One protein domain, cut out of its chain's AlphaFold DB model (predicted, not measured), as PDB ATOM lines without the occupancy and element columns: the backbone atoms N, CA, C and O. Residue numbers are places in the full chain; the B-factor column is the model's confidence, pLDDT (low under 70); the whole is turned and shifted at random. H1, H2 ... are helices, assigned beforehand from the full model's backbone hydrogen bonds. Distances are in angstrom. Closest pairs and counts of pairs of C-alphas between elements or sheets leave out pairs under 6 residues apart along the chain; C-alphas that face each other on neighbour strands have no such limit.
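AT A GLANCE: This is residues 391 to 467 of the 876 residues of the protein "CLUMA_CG003452, isoform A" of Clunio marinus (UniProt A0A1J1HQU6). Two longer helices, H3 and H5, make one side of this domain, the first turns of H5 packing on H3, while a folded-back loop of residues 404 to 419 runs through the middle and two small helices, H1 and H2, lie on the far side of that loop. The short H4 sits near both longer helices. Look for 77 printed residues with five named helices, H1 to H5 in chain order, and no named strand; the class is all helix, with 40 residues in named elements. The whole is compact, with a radius of gyration of the C-alphas of 11.6 A, and rounded, spanning 31 by 30 by 23 A.

HOW THE PARTS SIT: Start at H3, residues 420 to 433, the longest helix. H5, residues 454 to 465, touches it with residues 454 to 458 alone; the closest C-alphas, those of Leu 427 and Ala 454, are 6.1 A apart. The two run opposite ways at a steep tilt of 38 degrees. Look next at H4, residues 439 to 442, which is close to H3 but not clearly touching it: the closest C-alphas, those of Leu 427 and Phe 441, are 7.4 A apart. H4 is also close to H5 but not clearly touching it, with the C-alphas of Ser 442 and Leu 457 closest at 6.8 A. H1, residues 391 to 395, and H2, residues 399 to 403, are close but not clearly touching, with the C-alphas of Thr 395 and Gln 401 closest at 7.3 A. Both are apart from H3, H4 and H5. In the stretch between H2 and H3, residues 406 to 407 pair antiparallel with residues 416 to 417. Every O i to N i+4 pair is within hydrogen-bond range in H1, H2 and H5, and 9 of 10 are in H3; H4 is too short for such a pair, and its one O i to N i+3 pair is within range.

IN THESE COORDINATES: Find C-alpha 420 at (10.198, -23.202, 48.930); from there H3 runs 20.1 A to C-alpha 433 at (11.279, -14.414, 30.875). H5 runs 15.9 A from C-alpha 454 to C-alpha 465 at (3.274, -16.484, 57.801). H1, H2 and H4 have five, five and four residues.

THE WHOLE: The C-alphas farthest apart, those of Thr 436 and Lys 467, are 33.2 A apart. The printed part has no cut. The links H2 to H3 and H4 to H5 are long. The mean pLDDT of the printed part is 74.9; look for values under 70 at residues 391 to 403, 412 to 413, 417 and 432 to 439.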
ATOM      1  N   ARG A 391     -10.389 -16.107  36.487       55.59
ATOM      2  CA  ARG A 391     -10.059 -17.546  36.461       55.59
ATOM      3  C   ARG A 391      -9.028 -17.943  37.528       55.59
ATOM      4  O   ARG A 391      -9.173 -18.993  38.145       55.59
ATOM      5  N   ALA A 392      -8.016 -17.108  37.763       58.62
ATOM      6  CA  ALA A 392      -7.015 -17.342  38.799       58.62
ATOM      7  C   ALA A 392      -7.590 -17.136  40.206       58.62
ATOM      8  O   ALA A 392      -7.250 -17.896  41.109       58.62
ATOM      9  N   CYS A 393      -8.514 -16.183  40.385       60.38
ATOM     10  CA  CYS A 393      -9.233 -16.035  41.651       60.38
ATOM     11  C   CYS A 393     -10.074 -17.268  41.999       60.38
ATOM     12  O   CYS A 393     -10.103 -17.655  43.160       60.38
ATOM     13  N   ILE A 394     -10.730 -17.906  41.025       57.56
ATOM     14  CA  ILE A 394     -11.484 -19.145  41.274       57.56
ATOM     15  C   ILE A 394     -10.524 -20.297  41.610       57.56
ATOM     16  O   ILE A 394     -10.634 -20.878  42.685       57.56
ATOM     17  N   THR A 395      -9.542 -20.584  40.748       56.97
ATOM     18  CA  THR A 395      -8.678 -21.764  40.923       56.97
ATOM     19  C   THR A 395      -7.755 -21.691  42.141       56.97
ATOM     20  O   THR A 395      -7.447 -22.719  42.734       56.97
ATOM     21  N   MET A 396      -7.329 -20.501  42.580       64.06
ATOM     22  CA  MET A 396      -6.501 -20.378  43.791       64.06
ATOM     23  C   MET A 396      -7.312 -20.405  45.104       64.06
ATOM     24  O   MET A 396      -6.709 -20.446  46.176       64.06
ATOM     25  N   LEU A 397      -8.651 -20.408  45.035       66.00
ATOM     26  CA  LEU A 397      -9.552 -20.642  46.175       66.00
ATOM     27  C   LEU A 397      -9.978 -22.116  46.313       66.00
ATOM     28  O   LEU A 397     -10.645 -22.473  47.281       66.00
ATOM     29  N   GLU A 398      -9.584 -22.993  45.387       59.50
ATOM     30  CA  GLU A 398      -9.758 -24.439  45.545       59.50
ATOM     31  C   GLU A 398      -8.930 -24.939  46.749       59.50
ATOM     32  O   GLU A 398      -7.784 -24.531  46.945       59.50
ATOM     33  N   ASN A 399      -9.499 -25.835  47.566       47.75
ATOM     34  CA  ASN A 399      -8.971 -26.202  48.895       47.75
ATOM     35  C   ASN A 399      -7.491 -26.644  48.928       47.75
ATOM     36  O   ASN A 399      -6.838 -26.512  49.962       47.75
ATOM     37  N   PHE A 400      -6.947 -27.178  47.831       51.31
ATOM     38  CA  PHE A 400      -5.538 -27.571  47.743       51.31
ATOM     39  C   PHE A 400      -4.624 -26.352  47.504       51.31
ATOM     40  O   PHE A 400      -3.700 -26.102  48.279       51.31
ATOM     41  N   GLN A 401      -4.936 -25.540  46.493       59.59
ATOM     42  CA  GLN A 401      -4.235 -24.305  46.136       59.59
ATOM     43  C   GLN A 401      -4.329 -23.242  47.242       59.59
ATOM     44  O   GLN A 401      -3.384 -22.478  47.448       59.59
ATOM     45  N   LEU A 402      -5.442 -23.213  47.980       68.50
ATOM     46  CA  LEU A 402      -5.672 -22.300  49.098       68.50
ATOM     47  C   LEU A 402      -4.851 -22.684  50.345       68.50
ATOM     48  O   LEU A 402      -4.332 -21.806  51.038       68.50
ATOM     49  N   ASN A 403      -4.654 -23.981  50.602       63.09
ATOM     50  CA  ASN A 403      -3.853 -24.474  51.729       63.09
ATOM     51  C   ASN A 403      -2.327 -24.343  51.501       63.09
ATOM     52  O   ASN A 403      -1.561 -24.229  52.459       63.09
ATOM     53  N   ALA A 404      -1.873 -24.297  50.245       73.56
ATOM     54  CA  ALA A 404      -0.463 -24.113  49.891       73.56
ATOM     55  C   ALA A 404       0.163 -22.862  50.547       73.56
ATOM     56  O   ALA A 404      -0.439 -21.785  50.527       73.56
ATOM     57  N   LEU A 405       1.368 -22.989  51.121       80.69
ATOM     58  CA  LEU A 405       2.035 -21.882  51.826       80.69
ATOM     59  C   LEU A 405       2.487 -20.776  50.865       80.69
ATOM     60  O   LEU A 405       2.240 -19.602  51.127       80.69
ATOM     61  N   PHE A 406       3.101 -21.134  49.742       82.62
ATOM     62  CA  PHE A 406       3.581 -20.184  48.747       82.62
ATOM     63  C   PHE A 406       2.560 -20.044  47.616       82.62
ATOM     64  O   PHE A 406       2.107 -21.038  47.040       82.62
ATOM     65  N   LYS A 407       2.198 -18.802  47.292       86.38
ATOM     66  CA  LYS A 407       1.225 -18.449  46.252       86.38
ATOM     67  C   LYS A 407       1.821 -17.328  45.405       86.38
ATOM     68  O   LYS A 407       2.084 -16.250  45.930       86.38
ATOM     69  N   CYS A 408       2.039 -17.558  44.111       85.12
ATOM     70  CA  CYS A 408       2.564 -16.513  43.230       85.12
ATOM     71  C   CYS A 408       1.497 -15.439  43.020       85.12
ATOM     72  O   CYS A 408       0.387 -15.759  42.589       85.12
ATOM     73  N   MET A 409       1.815 -14.170  43.279       84.56
ATOM     74  CA  MET A 409       0.841 -13.079  43.183       84.56
ATOM     75  C   MET A 409       0.687 -12.468  41.780       84.56
ATOM     76  O   MET A 409      -0.275 -11.733  41.560       84.56
ATOM     77  N   ALA A 410       1.501 -12.878  40.794       77.62
ATOM     78  CA  ALA A 410       1.421 -12.396  39.409       77.62
ATOM     79  C   ALA A 410      -0.002 -12.487  38.822       77.62
ATOM     80  O   ALA A 410      -0.649 -13.537  38.918       77.62
ATOM     81  N   THR A 411      -0.478 -11.429  38.157       72.44
ATOM     82  CA  THR A 411      -1.878 -11.264  37.705       72.44
ATOM     83  C   THR A 411      -2.481 -12.462  36.957       72.44
ATOM     84  O   THR A 411      -3.668 -12.754  37.125       72.44
ATOM     85  N   LYS A 412      -1.689 -13.177  36.146       64.94
ATOM     86  CA  LYS A 412      -2.141 -14.324  35.330       64.94
ATOM     87  C   LYS A 412      -1.712 -15.691  35.884       64.94
ATOM     88  O   LYS A 412      -2.166 -16.711  35.374       64.94
ATOM     89  N   CYS A 413      -0.834 -15.734  36.890       69.75
ATOM     90  CA  CYS A 413      -0.256 -16.986  37.377       69.75
ATOM     91  C   CYS A 413      -1.210 -17.739  38.320       69.75
ATOM     92  O   CYS A 413      -1.918 -17.125  39.123       69.75
ATOM     93  N   LEU A 414      -1.189 -19.071  38.235       70.62
ATOM     94  CA  LEU A 414      -1.968 -20.005  39.062       70.62
ATOM     95  C   LEU A 414      -1.108 -20.744  40.102       70.62
ATOM     96  O   LEU A 414      -1.611 -21.619  40.801       70.62
ATOM     97  N   PHE A 415       0.198 -20.462  40.159       71.06
ATOM     98  CA  PHE A 415       1.159 -21.298  40.871       71.06
ATOM     99  C   PHE A 415       1.017 -21.181  42.393       71.06
ATOM    100  O   PHE A 415       1.231 -20.116  42.982       71.06
ATOM    101  N   CYS A 416       0.702 -22.317  43.010       73.38
ATOM    102  CA  CYS A 416       0.641 -22.535  44.448       73.38
ATOM    103  C   CYS A 416       1.497 -23.760  44.796       73.38
ATOM    104  O   CYS A 416       1.411 -24.781  44.115       73.38
ATOM    105  N   THR A 417       2.296 -23.687  45.859       68.81
ATOM    106  CA  THR A 417       3.113 -24.811  46.345       68.81
ATOM    107  C   THR A 417       3.364 -24.716  47.852       68.81
ATOM    108  O   THR A 417       3.254 -23.648  48.447       68.81
ATOM    109  N   SER A 418       3.726 -25.832  48.480       76.62
ATOM    110  CA  SER A 418       4.231 -25.864  49.865       76.62
ATOM    111  C   SER A 418       5.745 -26.112  49.942       76.62
ATOM    112  O   SER A 418       6.280 -26.238  51.036       76.62
ATOM    113  N   SER A 419       6.439 -26.181  48.799       80.50
ATOM    114  CA  SER A 419       7.903 -26.269  48.712       80.50
ATOM    115  C   SER A 419       8.492 -24.903  48.360       80.50
ATOM    116  O   SER A 419       8.109 -24.306  47.354       80.50
ATOM    117  N   SER A 420       9.440 -24.434  49.171       81.94
ATOM    118  CA  SER A 420      10.198 -23.202  48.930       81.94
ATOM    119  C   SER A 420      11.087 -23.305  47.689       81.94
ATOM    120  O   SER A 420      11.126 -22.362  46.906       81.94
ATOM    121  N   ASP A 421      11.733 -24.452  47.448       77.12
ATOM    122  CA  ASP A 421      12.552 -24.683  46.246       77.12
ATOM    123  C   ASP A 421      11.738 -24.550  44.953       77.12
ATOM    124  O   ASP A 421      12.113 -23.779  44.071       77.12
ATOM    125  N   LEU A 422      10.574 -25.208  44.877       71.00
ATOM    126  CA  LEU A 422       9.675 -25.085  43.723       71.00
ATOM    127  C   LEU A 422       9.121 -23.659  43.560       71.00
ATOM    128  O   LEU A 422       8.773 -23.259  42.450       71.00
ATOM    129  N   PHE A 423       9.021 -22.880  44.644       83.19
ATOM    130  CA  PHE A 423       8.625 -21.474  44.562       83.19
ATOM    131  C   PHE A 423       9.768 -20.574  44.078       83.19
ATOM    132  O   PHE A 423       9.527 -19.711  43.238       83.19
ATOM    133  N   ARG A 424      11.009 -20.817  44.521       83.44
ATOM    134  CA  ARG A 424      12.212 -20.131  44.024       83.44
ATOM    135  C   ARG A 424      12.371 -20.342  42.519       83.44
ATOM    136  O   ARG A 424      12.419 -19.366  41.776       83.44
ATOM    137  N   GLU A 425      12.347 -21.598  42.069       79.88
ATOM    138  CA  GLU A 425      12.418 -21.963  40.645       79.88
ATOM    139  C   GLU A 425      11.305 -21.285  39.825       79.88
ATOM    140  O   GLU A 425      11.538 -20.800  38.719       79.88
ATOM    141  N   HIS A 426      10.094 -21.176  40.383       79.38
ATOM    142  CA  HIS A 426       8.990 -20.471  39.736       79.38
ATOM    143  C   HIS A 426       9.180 -18.942  39.661       79.38
ATOM    144  O   HIS A 426       8.848 -18.335  38.641       79.38
ATOM    145  N   LEU A 427       9.717 -18.297  40.700       82.88
ATOM    146  CA  LEU A 427       9.990 -16.853  40.679       82.88
ATOM    147  C   LEU A 427      11.157 -16.507  39.739       82.88
ATOM    148  O   LEU A 427      11.113 -15.490  39.046       82.88
ATOM    149  N   GLU A 428      12.157 -17.385  39.624       81.06
ATOM    150  CA  GLU A 428      13.237 -17.254  38.638       81.06
ATOM    151  C   GLU A 428      12.715 -17.277  37.189       81.06
ATOM    152  O   GLU A 428      13.244 -16.556  36.341       81.06
ATOM    153  N   ILE A 429      11.642 -18.019  36.888       78.25
ATOM    154  CA  ILE A 429      10.978 -17.987  35.570       78.25
ATOM    155  C   ILE A 429      10.418 -16.586  35.265       78.25
ATOM    156  O   ILE A 429      10.587 -16.098  34.146       78.25
ATOM    157  N   HIS A 430       9.801 -15.912  36.243       75.88
ATOM    158  CA  HIS A 430       9.304 -14.543  36.061       75.88
ATOM    159  C   HIS A 430      10.451 -13.550  35.822       75.88
ATOM    160  O   HIS A 430      10.418 -12.830  34.821       75.88
ATOM    161  N   ASN A 431      11.499 -13.592  36.653       70.56
ATOM    162  CA  ASN A 431      12.686 -12.736  36.518       70.56
ATOM    163  C   ASN A 431      13.382 -12.871  35.151       70.56
ATOM    164  O   ASN A 431      13.844 -11.878  34.593       70.56
ATOM    165  N   ASN A 432      13.473 -14.091  34.606       67.19
ATOM    166  CA  ASN A 432      14.236 -14.359  33.383       67.19
ATOM    167  C   ASN A 432      13.434 -14.208  32.076       67.19
ATOM    168  O   ASN A 432      14.039 -13.992  31.027       67.19
ATOM    169  N   LEU A 433      12.102 -14.357  32.099       57.25
ATOM    170  CA  LEU A 433      11.279 -14.414  30.875       57.25
ATOM    171  C   LEU A 433      10.209 -13.321  30.769       57.25
ATOM    172  O   LEU A 433       9.780 -13.018  29.654       57.25
ATOM    173  N   HIS A 434       9.788 -12.713  31.882       52.44
ATOM    174  CA  HIS A 434       8.710 -11.717  31.896       52.44
ATOM    175  C   HIS A 434       9.029 -10.454  32.726       52.44
ATOM    176  O   HIS A 434       8.196 -10.054  33.540       52.44
ATOM    177  N   PRO A 435      10.151  -9.742  32.472       52.12
ATOM    178  CA  PRO A 435      10.518  -8.488  33.156       52.12
ATOM    179  C   PRO A 435       9.626  -7.277  32.786       52.12
ATOM    180  O   PRO A 435      10.047  -6.127  32.887       52.12
ATOM    181  N   THR A 436       8.414  -7.528  32.279       48.72
ATOM    182  CA  THR A 436       7.402  -6.532  31.887       48.72
ATOM    183  C   THR A 436       5.961  -6.954  32.215       48.72
ATOM    184  O   THR A 436       5.039  -6.175  31.965       48.72
ATOM    185  N   ASP A 437       5.724  -8.142  32.795       51.88
ATOM    186  CA  ASP A 437       4.506  -8.335  33.598       51.88
ATOM    187  C   ASP A 437       4.688  -7.505  34.884       51.88
ATOM    188  O   ASP A 437       5.791  -7.422  35.419       51.88
ATOM    189  N   SER A 438       3.619  -6.886  35.390       57.94
ATOM    190  CA  SER A 438       3.686  -6.036  36.586       57.94
ATOM    191  C   SER A 438       4.302  -6.765  37.785       57.94
ATOM    192  O   SER A 438       3.911  -7.906  38.055       57.94
ATOM    193  N   ASP A 439       5.132  -6.072  38.575       66.62
ATOM    194  CA  ASP A 439       5.956  -6.595  39.692       66.62
ATOM    195  C   ASP A 439       5.169  -7.252  40.845       66.62
ATOM    196  O   ASP A 439       5.732  -7.760  41.809       66.62
ATOM    197  N   SER A 440       3.845  -7.325  40.704       74.81
ATOM    198  CA  SER A 440       2.898  -8.164  41.443       74.81
ATOM    199  C   SER A 440       3.375  -9.580  41.805       74.81
ATOM    200  O   SER A 440       2.812 -10.171  42.720       74.81
ATOM    201  N   PHE A 441       4.380 -10.146  41.128       79.62
ATOM    202  CA  PHE A 441       4.946 -11.452  41.472       79.62
ATOM    203  C   PHE A 441       5.901 -11.427  42.681       79.62
ATOM    204  O   PHE A 441       6.023 -12.464  43.329       79.62
ATOM    205  N   SER A 442       6.502 -10.278  43.035       84.38
ATOM    206  CA  SER A 442       7.298 -10.111  44.268       84.38
ATOM    207  C   SER A 442       6.467  -9.672  45.490       84.38
ATOM    208  O   SER A 442       7.003  -9.462  46.579       84.38
ATOM    209  N   LEU A 443       5.139  -9.565  45.343       86.62
ATOM    210  CA  LEU A 443       4.219  -9.297  46.453       86.62
ATOM    211  C   LEU A 443       3.980 -10.547  47.308       86.62
ATOM    212  O   LEU A 443       3.634 -11.616  46.798       86.62
ATOM    213  N   CYS A 444       4.012 -10.373  48.628       88.31
ATOM    214  CA  CYS A 444       3.502 -11.361  49.571       88.31
ATOM    215  C   CYS A 444       1.995 -11.586  49.361       88.31
ATOM    216  O   CYS A 444       1.231 -10.641  49.173       88.31
ATOM    217  N   ALA A 445       1.534 -12.836  49.434       88.00
ATOM    218  CA  ALA A 445       0.110 -13.164  49.312       88.00
ATOM    219  C   ALA A 445      -0.724 -12.796  50.560       88.00
ATOM    220  O   ALA A 445      -1.954 -12.820  50.495       88.00
ATOM    221  N   TYR A 446      -0.064 -12.460  51.678       86.50
ATOM    222  CA  TYR A 446      -0.660 -12.402  53.021       86.50
ATOM    223  C   TYR A 446      -0.583 -11.028  53.712       86.50
ATOM    224  O   TYR A 446      -1.325 -10.784  54.657       86.50
ATOM    225  N   CYS A 447       0.273 -10.111  53.257       84.19
ATOM    226  CA  CYS A 447       0.376  -8.749  53.801       84.19
ATOM    227  C   CYS A 447       0.893  -7.764  52.737       84.19
ATOM    228  O   CYS A 447       1.061  -8.144  51.581       84.19
ATOM    229  N   GLU A 448       1.138  -6.503  53.103       83.38
ATOM    230  CA  GLU A 448       1.610  -5.438  52.192       83.38
ATOM    231  C   GLU A 448       3.095  -5.521  51.796       83.38
ATOM    232  O   GLU A 448       3.567  -4.674  51.043       83.38
ATOM    233  N   TYR A 449       3.831  -6.545  52.241       84.81
ATOM    234  CA  TYR A 449       5.240  -6.710  51.886       84.81
ATOM    235  C   TYR A 449       5.448  -6.993  50.386       84.81
ATOM    236  O   TYR A 449       4.765  -7.833  49.787       84.81
ATOM    237  N   GLN A 450       6.441  -6.313  49.812       88.06
ATOM    238  CA  GLN A 450       6.991  -6.522  48.477       88.06
ATOM    239  C   GLN A 450       8.503  -6.718  48.626       88.06
ATOM    240  O   GLN A 450       9.132  -5.950  49.353       88.06
ATOM    241  N   SER A 451       9.074  -7.724  47.963       85.62
ATOM    242  CA  SER A 451      10.523  -7.960  47.975       85.62
ATOM    243  C   SER A 451      11.231  -7.402  46.740       85.62
ATOM    244  O   SER A 451      10.604  -7.166  45.698       85.62
ATOM    245  N   GLU A 452      12.553  -7.252  46.849       83.31
ATOM    246  CA  GLU A 452      13.453  -6.988  45.724       83.31
ATOM    247  C   GLU A 452      14.007  -8.302  45.138       83.31
ATOM    248  O   GLU A 452      14.276  -8.378  43.937       83.31
ATOM    249  N   SER A 453      14.104  -9.375  45.941       85.56
ATOM    250  CA  SER A 453      14.507 -10.712  45.478       85.56
ATOM    251  C   SER A 453      13.518 -11.840  45.810       85.56
ATOM    252  O   SER A 453      12.649 -11.738  46.679       85.56
ATOM    253  N   ALA A 454      13.658 -12.971  45.108       85.44
ATOM    254  CA  ALA A 454      12.853 -14.172  45.346       85.44
ATOM    255  C   ALA A 454      13.152 -14.843  46.702       85.44
ATOM    256  O   ALA A 454      12.265 -15.473  47.278       85.44
ATOM    257  N   MET A 455      14.381 -14.701  47.217       87.06
ATOM    258  CA  MET A 455      14.792 -15.271  48.505       87.06
ATOM    259  C   MET A 455      14.173 -14.509  49.677       87.06
ATOM    260  O   MET A 455      13.546 -15.136  50.524       87.06
ATOM    261  N   GLU A 456      14.230 -13.174  49.665       91.75
ATOM    262  CA  GLU A 456      13.559 -12.316  50.660       91.75
ATOM    263  C   GLU A 456      12.066 -12.640  50.799       91.75
ATOM    264  O   GLU A 456      11.538 -12.689  51.908       91.75
ATOM    265  N   LEU A 457      11.371 -12.891  49.681       90.56
ATOM    266  CA  LEU A 457       9.949 -13.236  49.705       90.56
ATOM    267  C   LEU A 457       9.692 -14.598  50.361       90.56
ATOM    268  O   LEU A 457       8.710 -14.756  51.086       90.56
ATOM    269  N   ILE A 458      10.562 -15.579  50.109       89.19
ATOM    270  CA  ILE A 458      10.486 -16.909  50.723       89.19
ATOM    271  C   ILE A 458      10.761 -16.813  52.224       89.19
ATOM    272  O   ILE A 458       9.966 -17.327  53.008       89.19
ATOM    273  N   GLU A 459      11.830 -16.121  52.616       91.12
ATOM    274  CA  GLU A 459      12.222 -15.915  54.014       91.12
ATOM    275  C   GLU A 459      11.119 -15.174  54.784       91.12
ATOM    276  O   GLU A 459      10.637 -15.680  55.796       91.12
ATOM    277  N   HIS A 460      10.581 -14.077  54.238       89.06
ATOM    278  CA  HIS A 460       9.432 -13.366  54.809       89.06
ATOM    279  C   HIS A 460       8.187 -14.260  54.992       89.06
ATOM    280  O   HIS A 460       7.534 -14.220  56.038       89.06
ATOM    281  N   ILE A 461       7.834 -15.075  53.986       88.88
ATOM    282  CA  ILE A 461       6.683 -15.990  54.073       88.88
ATOM    283  C   ILE A 461       6.923 -17.086  55.126       88.88
ATOM    284  O   ILE A 461       5.985 -17.475  55.828       88.88
ATOM    285  N   MET A 462       8.159 -17.564  55.273       85.12
ATOM    286  CA  MET A 462       8.515 -18.581  56.262       85.12
ATOM    287  C   MET A 462       8.554 -18.028  57.694       85.12
ATOM    288  O   MET A 462       8.012 -18.659  58.601       85.12
ATOM    289  N   ASP A 463       9.117 -16.842  57.917       82.12
ATOM    290  CA  ASP A 463       9.267 -16.299  59.269       82.12
ATOM    291  C   ASP A 463       7.962 -15.746  59.856       82.12
ATOM    292  O   ASP A 463       7.648 -16.050  61.016       82.12
ATOM    293  N   GLU A 464       7.179 -14.995  59.072       81.00
ATOM    294  CA  GLU A 464       5.959 -14.325  59.550       81.00
ATOM    295  C   GLU A 464       4.671 -15.135  59.324       81.00
ATOM    296  O   GLU A 464       3.764 -15.081  60.158       81.00
ATOM    297  N   HIS A 465       4.562 -15.905  58.231       83.38
ATOM    298  CA  HIS A 465       3.274 -16.484  57.801       83.38
ATOM    299  C   HIS A 465       3.160 -18.002  57.968       83.38
ATOM    300  O   HIS A 465       2.055 -18.499  58.189       83.38
ATOM    301  N   GLN A 466       4.267 -18.755  57.933       81.88
ATOM    302  CA  GLN A 466       4.253 -20.220  58.108       81.88
ATOM    303  C   GLN A 466       3.662 -20.662  59.454       81.88
ATOM    304  O   GLN A 466       3.029 -21.710  59.528       81.88
ATOM    305  N   LYS A 467       3.852 -19.864  60.512       73.06
ATOM    306  CA  LYS A 467       3.401 -20.175  61.880       73.06
ATOM    307  C   LYS A 467       1.893 -19.970  62.091       73.06
ATOM    308  O   LYS A 467       1.372 -20.426  63.102       73.06
TER     309      LYS A 467